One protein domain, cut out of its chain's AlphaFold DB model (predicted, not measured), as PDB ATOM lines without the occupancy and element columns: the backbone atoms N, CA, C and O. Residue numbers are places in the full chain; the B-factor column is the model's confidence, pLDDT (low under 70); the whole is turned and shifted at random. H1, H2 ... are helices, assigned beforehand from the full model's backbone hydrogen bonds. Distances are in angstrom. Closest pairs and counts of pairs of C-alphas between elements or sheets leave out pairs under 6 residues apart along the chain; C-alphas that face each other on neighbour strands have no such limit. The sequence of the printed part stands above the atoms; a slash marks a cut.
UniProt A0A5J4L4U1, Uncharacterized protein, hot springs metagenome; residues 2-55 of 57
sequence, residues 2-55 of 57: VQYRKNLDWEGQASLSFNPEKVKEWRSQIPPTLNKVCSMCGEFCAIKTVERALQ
ATOM      1  N   VAL A   2     407.310 356.601 271.236       93.38
ATOM      2  CA  VAL A   2     406.650 355.541 272.037       93.38
ATOM      3  C   VAL A   2     406.332 355.977 273.474       93.38
ATOM      4  O   VAL A   2     405.225 355.729 273.944       93.38
ATOM      5  N   GLN A   3     407.244 356.693 274.142       95.25
ATOM      6  CA  GLN A   3     407.022 357.199 275.503       95.25
ATOM      7  C   GLN A   3     405.803 358.132 275.595       95.25
ATOM      8  O   GLN A   3     404.960 357.965 276.471       95.25
ATOM      9  N   TYR A   4     405.665 359.064 274.651       95.56
ATOM     10  CA  TYR A   4     404.509 359.961 274.572       95.56
ATOM     11  C   TYR A   4     403.212 359.199 274.296       95.56
ATOM     12  O   TYR A   4     402.190 359.475 274.911       95.56
ATOM     13  N   ARG A   5     403.257 358.159 273.447       93.56
ATOM     14  CA  ARG A   5     402.103 357.276 273.222       93.56
ATOM     15  C   ARG A   5     401.679 356.538 274.492       93.56
ATOM     16  O   ARG A   5     400.487 356.499 274.774       93.56
ATOM     17  N   LYS A   6     402.632 355.992 275.255       93.06
ATOM     18  CA  LYS A   6     402.362 355.354 276.554       93.06
ATOM     19  C   LYS A   6     401.722 356.342 277.534       93.06
ATOM     20  O   LYS A   6     400.752 356.000 278.195       93.06
ATOM     21  N   ASN A   7     402.214 357.578 277.560       93.12
ATOM     22  CA  ASN A   7     401.701 358.637 278.428       93.12
ATOM     23  C   ASN A   7     400.403 359.286 277.912       93.12
ATOM     24  O   ASN A   7     399.893 360.204 278.551       93.12
ATOM     25  N   LEU A   8     399.871 358.829 276.768       93.69
ATOM     26  CA  LEU A   8     398.722 359.432 276.084       93.69
ATOM     27  C   LEU A   8     398.906 360.936 275.792       93.69
ATOM     28  O   LEU A   8     397.936 361.693 275.723       93.69
ATOM     29  N   ASP A   9     400.155 361.351 275.589       94.31
ATOM     30  CA  ASP A   9     400.534 362.688 275.155       94.31
ATOM     31  C   ASP A   9     400.546 362.733 273.623       94.31
ATOM     32  O   ASP A   9     401.434 362.202 272.947       94.31
ATOM     33  N   TRP A  10     399.498 363.338 273.073       92.75
ATOM     34  CA  TRP A  10     399.273 363.422 271.634       92.75
ATOM     35  C   TRP A  10     400.083 364.534 270.976       92.75
ATOM     36  O   TRP A  10     400.471 364.386 269.818       92.75
ATOM     37  N   GLU A  11     400.375 365.606 271.706       93.88
ATOM     38  CA  GLU A  11     401.165 366.724 271.202       93.88
ATOM     39  C   GLU A  11     402.638 366.321 271.096       93.88
ATOM     40  O   GLU A  11     403.235 366.427 270.022       93.88
ATOM     41  N   GLY A  12     403.187 365.720 272.156       96.25
ATOM     42  CA  GLY A  12     404.538 365.160 272.150       96.25
ATOM     43  C   GLY A  12     404.700 363.967 271.199       96.25
ATOM     44  O   GLY A  12     405.778 363.721 270.657       96.25
ATOM     45  N   GLN A  13     403.627 363.212 270.934       95.69
ATOM     46  CA  GLN A  13     403.653 362.182 269.894       95.69
ATOM     47  C   GLN A  13     403.709 362.787 268.487       95.69
ATOM     48  O   GLN A  13     404.477 362.293 267.659       95.69
ATOM     49  N   ALA A  14     402.903 363.818 268.214       96.06
ATOM     50  CA  ALA A  14     402.849 364.469 266.910       96.06
ATOM     51  C   ALA A  14     404.155 365.208 266.593       96.06
ATOM     52  O   ALA A  14     404.646 365.082 265.473       96.06
ATOM     53  N   SER A  15     404.757 365.898 267.570       97.19
ATOM     54  CA  SER A  15     406.024 366.628 267.391       97.19
ATOM     55  C   SER A  15     407.197 365.728 266.988       97.19
ATOM     56  O   SER A  15     408.105 366.180 266.298       97.19
ATOM     57  N   LEU A  16     407.158 364.445 267.363       97.12
ATOM     58  CA  LEU A  16     408.154 363.439 266.982       97.12
ATOM     59  C   LEU A  16     407.777 362.615 265.744       97.12
ATOM     60  O   LEU A  16     408.449 361.628 265.437       97.12
ATOM     61  N   SER A  17     406.676 362.945 265.071       96.06
ATOM     62  CA  SER A  17     406.298 362.289 263.820       96.06
ATOM     63  C   SER A  17     406.990 362.937 262.622       96.06
ATOM     64  O   SER A  17     407.408 364.089 262.678       96.06
ATOM     65  N   PHE A  18     407.078 362.202 261.513       96.88
ATOM     66  CA  PHE A  18     407.656 362.717 260.270       96.88
ATOM     67  C   PHE A  18     406.870 363.910 259.698       96.88
ATOM     68  O   PHE A  18     407.451 364.803 259.092       96.88
ATOM     69  N   ASN A  19     405.547 363.932 259.896       97.50
ATOM     70  CA  ASN A  19     404.682 365.038 259.494       97.50
ATOM     71  C   ASN A  19     403.678 365.354 260.622       97.50
ATOM     72  O   ASN A  19     402.577 364.791 260.640       97.50
ATOM     73  N   PRO A  20     404.058 366.241 261.560       96.69
ATOM     74  CA  PRO A  20     403.235 366.595 262.714       96.69
ATOM     75  C   PRO A  20     401.861 367.147 262.340       96.69
ATOM     76  O   PRO A  20     400.869 366.796 262.976       96.69
ATOM     77  N   GLU A  21     401.787 367.965 261.291       96.94
ATOM     78  CA  GLU A  21     400.542 368.606 260.861       96.94
ATOM     79  C   GLU A  21     399.535 367.578 260.351       96.94
ATOM     80  O   GLU A  21     398.384 367.570 260.783       96.94
ATOM     81  N   LYS A  22     399.991 366.609 259.549       96.56
ATOM     82  CA  LYS A  22     399.134 365.520 259.066       96.56
ATOM     83  C   LYS A  22     398.602 364.643 260.204       96.56
ATOM     84  O   LYS A  22     397.455 364.210 260.175       96.56
ATOM     85  N   VAL A  23     399.419 364.386 261.227       95.00
ATOM     86  CA  VAL A  23     398.993 363.609 262.405       95.00
ATOM     87  C   VAL A  23     397.926 364.357 263.206       95.00
ATOM     88  O   VAL A  23     396.953 363.741 263.647       95.00
ATOM     89  N   LYS A  24     398.086 365.674 263.386       93.88
ATOM     90  CA  LYS A  24     397.090 366.521 264.059       93.88
ATOM     91  C   LYS A  24     395.780 366.564 263.275       93.88
ATOM     92  O   LYS A  24     394.723 366.396 263.877       93.88
ATOM     93  N   GLU A  25     395.859 366.721 261.955       95.44
ATOM     94  CA  GLU A  25     394.703 366.730 261.057       95.44
ATOM     95  C   GLU A  25     393.914 365.416 261.140       95.44
ATOM     96  O   GLU A  25     392.720 365.412 261.417       95.44
ATOM     97  N   TRP A  26     394.577 364.269 260.995       93.81
ATOM     98  CA  TRP A  26     393.901 362.972 261.102       93.81
ATOM     99  C   TRP A  26     393.239 362.755 262.459       93.81
ATOM    100  O   TRP A  26     392.164 362.164 262.552       93.81
ATOM    101  N   ARG A  27     393.870 363.244 263.530       91.19
ATOM    102  CA  ARG A  27     393.301 363.149 264.871       91.19
ATOM    103  C   ARG A  27     392.088 364.067 265.054       91.19
ATOM    104  O   ARG A  27     391.179 363.684 265.786       91.19
ATOM    105  N   SER A  28     392.061 365.245 264.428       92.00
ATOM    106  CA  SER A  28     390.917 366.163 264.514       92.00
ATOM    107  C   SER A  28     389.724 365.699 263.679       92.00
ATOM    108  O   SER A  28     388.589 365.956 264.071       92.00
ATOM    109  N   GLN A  29     389.959 364.963 262.588       94.19
ATOM    110  CA  GLN A  29     388.897 364.374 261.763       94.19
ATOM    111  C   GLN A  29     388.068 363.321 262.515       94.19
ATOM    112  O   GLN A  29     386.880 363.166 262.241       94.19
ATOM    113  N   ILE A  30     388.676 362.596 263.462       89.19
ATOM    114  CA  ILE A  30     388.000 361.554 264.249       89.19
ATOM    115  C   ILE A  30     388.270 361.789 265.742       89.19
ATOM    116  O   ILE A  30     389.101 361.090 266.342       89.19
ATOM    117  N   PRO A  31     387.598 362.778 266.360       84.81
ATOM    118  CA  PRO A  31     387.821 363.108 267.758       84.81
ATOM    119  C   PRO A  31     387.382 361.941 268.661       84.81
ATOM    120  O   PRO A  31     386.361 361.299 268.407       84.81
ATOM    121  N   PRO A  32     388.141 361.622 269.723       84.38
ATOM    122  CA  PRO A  32     387.755 360.581 270.663       84.38
ATOM    123  C   PRO A  32     386.552 361.024 271.506       84.38
ATOM    124  O   PRO A  32     386.471 362.174 271.928       84.38
ATOM    125  N   THR A  33     385.664 360.084 271.838       79.94
ATOM    126  CA  THR A  33     384.548 360.316 272.775       79.94
ATOM    127  C   THR A  33     385.022 360.583 274.205       79.94
ATOM    128  O   THR A  33     384.341 361.255 274.975       79.94
ATOM    129  N   LEU A  34     386.204 360.076 274.566       80.94
ATOM    130  CA  LEU A  34     386.830 360.279 275.868       80.94
ATOM    131  C   LEU A  34     388.126 361.079 275.737       80.94
ATOM    132  O   LEU A  34     389.031 360.741 274.966       80.94
ATOM    133  N   ASN A  35     388.263 362.097 276.582       74.12
ATOM    134  CA  ASN A  35     389.505 362.850 276.701       74.12
ATOM    135  C   ASN A  35     390.652 361.908 277.122       74.12
ATOM    136  O   ASN A  35     390.489 361.070 278.011       74.12
ATOM    137  N   LYS A  36     391.820 362.071 276.481       84.12
ATOM    138  CA  LYS A  36     393.071 361.286 276.618       84.12
ATOM    139  C   LYS A  36     393.208 360.002 275.789       84.12
ATOM    140  O   LYS A  36     394.331 359.537 275.657       84.12
ATOM    141  N   VAL A  37     392.172 359.441 275.166       91.88
ATOM    142  CA  VAL A  37     392.328 358.218 274.337       91.88
ATOM    143  C   VAL A  37     392.333 358.530 272.834       91.88
ATOM    144  O   VAL A  37     392.242 359.690 272.421       91.88
ATOM    145  N   CYS A  38     392.521 357.511 271.991       91.44
ATOM    146  CA  CYS A  38     392.234 357.606 270.559       91.44
ATOM    147  C   CYS A  38     390.790 357.180 270.271       91.44
ATOM    148  O   CYS A  38     390.141 356.535 271.095       91.44
ATOM    149  N   SER A  39     390.312 357.510 269.076       90.00
ATOM    150  CA  SER A  39     388.975 357.160 268.593       90.00
ATOM    151  C   SER A  39     388.774 355.668 268.306       90.00
ATOM    152  O   SER A  39     387.645 355.246 268.108       90.00
ATOM    153  N   MET A  40     389.838 354.859 268.315       90.19
ATOM    154  CA  MET A  40     389.754 353.437 267.964       90.19
ATOM    155  C   MET A  40     389.153 352.573 269.083       90.19
ATOM    156  O   MET A  40     388.256 351.781 268.827       90.19
ATOM    157  N   CYS A  41     389.651 352.699 270.319       91.81
ATOM    158  CA  CYS A  41     389.236 351.830 271.435       91.81
ATOM    159  C   CYS A  41     388.344 352.532 272.467       91.81
ATOM    160  O   CYS A  41     387.695 351.854 273.260       91.81
ATOM    161  N   GLY A  42     388.364 353.870 272.517       89.12
ATOM    162  CA  GLY A  42     387.564 354.651 273.460       89.12
ATOM    163  C   GLY A  42     387.728 354.196 274.917       89.12
ATOM    164  O   GLY A  42     388.820 354.230 275.492       89.12
ATOM    165  N   GLU A  43     386.617 353.758 275.503       89.38
ATOM    166  CA  GLU A  43     386.472 353.325 276.900       89.38
ATOM    167  C   GLU A  43     387.365 352.130 277.252       89.38
ATOM    168  O   GLU A  43     387.871 352.033 278.371       89.38
ATOM    169  N   PHE A  44     387.632 351.278 276.263       91.56
ATOM    170  CA  PHE A  44     388.402 350.043 276.382       91.56
ATOM    171  C   PHE A  44     389.876 350.229 275.998       91.56
ATOM    172  O   PHE A  44     390.546 349.293 275.566       91.56
ATOM    173  N   CYS A  45     390.412 351.447 276.118       94.12
ATOM    174  CA  CYS A  45     391.811 351.731 275.806       94.12
ATOM    175  C   CYS A  45     392.773 350.849 276.624       94.12
ATOM    176  O   CYS A  45     392.905 351.016 277.836       94.12
ATOM    177  N   ALA A  46     393.512 349.973 275.934       94.12
ATOM    178  CA  ALA A  46     394.446 349.032 276.552       94.12
ATOM    179  C   ALA A  46     395.510 349.722 277.422       94.12
ATOM    180  O   ALA A  46     395.786 349.261 278.525       94.12
ATOM    181  N   ILE A  47     396.053 350.861 276.971       93.31
ATOM    182  CA  ILE A  47     397.042 351.638 277.736       93.31
ATOM    183  C   ILE A  47     396.439 352.086 279.072       93.31
ATOM    184  O   ILE A  47     397.030 351.856 280.120       93.31
ATOM    185  N   LYS A  48     395.226 352.653 279.060       91.38
ATOM    186  CA  LYS A  48     394.541 353.104 280.280       91.38
ATOM    187  C   LYS A  48     394.214 351.939 281.219       91.38
ATOM    188  O   LYS A  48     394.312 352.095 282.433       91.38
ATOM    189  N   THR A  49     393.816 350.791 280.672       93.38
ATOM    190  CA  THR A  49     393.529 349.577 281.450       93.38
ATOM    191  C   THR A  49     394.783 349.050 282.137       93.38
ATOM    192  O   THR A  49     394.754 348.785 283.335       93.38
ATOM    193  N   VAL A  50     395.891 348.954 281.400       93.00
ATOM    194  CA  VAL A  50     397.178 348.501 281.935       93.00
ATOM    195  C   VAL A  50     397.710 349.485 282.971       93.00
ATOM    196  O   VAL A  50     398.070 349.054 284.055       93.00
ATOM    197  N   GLU A  51     397.693 350.793 282.707       90.62
ATOM    198  CA  GLU A  51     398.116 351.804 283.687       90.62
ATOM    199  C   GLU A  51     397.277 351.724 284.971       90.62
ATOM    200  O   GLU A  51     397.837 351.730 286.060       90.62
ATOM    201  N   ARG A  52     395.949 351.546 284.876       90.31
ATOM    202  CA  ARG A  52     395.084 351.336 286.052       90.31
ATOM    203  C   ARG A  52     395.454 350.069 286.829       90.31
ATOM    204  O   ARG A  52     395.443 350.094 288.052       90.31
ATOM    205  N   ALA A  53     395.758 348.975 286.135       92.75
ATOM    206  CA  ALA A  53     396.147 347.712 286.762       92.75
ATOM    207  C   ALA A  53     397.560 347.761 287.371       92.75
ATOM    208  O   ALA A  53     397.824 347.105 288.374       92.75
ATOM    209  N   LEU A  54     398.463 348.537 286.764       89.75
ATOM    210  CA  LEU A  54     399.860 348.689 287.166       89.75
ATOM    211  C   LEU A  54     400.104 349.852 288.128       89.75
ATOM    212  O   LEU A  54     401.263 350.046 288.497       89.75
ATOM    213  N   GLN A  55     399.073 350.609 288.535       72.69
ATOM    214  CA  GLN A  55     399.168 351.603 289.609       72.69
ATOM    215  C   GLN A  55     399.619 350.917 290.911       72.69
ATOM    216  O   GLN A  55     398.827 350.556 291.778       72.69
TER     217      GLN A  55
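What this domain is: This is residues 2 to 55 of the 57 residues of an uncharacterized protein of hot springs metagenome (UniProt A0A5J4L4U1). Four short helices and one long loop make a loose, nearly closed ring: H1, H2 and H3 follow each other round one part of it, the loop of residues 30 to 45 makes another, and H4 comes back near H1 at Lys 6 and Ile 47. H4 touches no helix, and its far part makes one end of the longest axis, with the first residues of H3 at the other. The printed part has 54 residues with four named helices, in the order H1, H2, H3, H4, and no named strand; the class is all helix, with 30 of the 54 residues in the helices. The whole is only just compact, close to loose, with a radius of gyration of the C-alphas of 11.7 A and spans of 33 by 22 by 13 A.

Where its parts are: H1 is residues 2 to 6, 6.2 A from first to last C-alpha, and begins at C-alpha 2 at (406.650, 355.541, 272.037). H2 is residues 10 to 15, 8.6 A long. H3, the longest helix by residues, is residues 20 to 29, 14.5 A long, and ends at C-alpha 29 at (388.897, 364.374, 261.763). Residues 30 to 45 hold no named element. H4 is residues 46 to 54, 11.9 A long, and ends at C-alpha 54 at (399.860, 348.689, 287.166).

How they stand to each other: H1 and H2 touch, and their closest C-alphas, those of Tyr 4 and Gln 13, are 5.2 A apart. H2 and H3 touch only at the corner by their link, where their closest C-alphas, those of Ala 14 and Pro 20, are 4.7 A apart. Their lines stand at a shallow tilt of 31 degrees, and they run opposite ways. H1 and H4 are close but not clearly touching, with their closest C-alphas, those of Lys 6 and Ile 47, 6.6 A apart. H1 and H3 are apart, as are H2 and H4, and H3 and H4. In H1, H2, H3 and H4 every O i to N i+4 pair is within hydrogen-bond range.

The domain as a whole: The two C-alphas farthest apart, those of Glu 21 and Ala 53, are 33.6 A apart, and the first and last printed C-alphas, those of Val 2 and Gln 55, are 19.5 A apart. The printed part has no cut. The links from H1 to H2 and from H2 to H3 are tight, and the link from H3 to H4, 16 residues, is long; its C-alphas lie 5 to 13 A from the mean of the C-alphas. The mean pLDDT of the printed part is 91.8, and no printed residue is under 70.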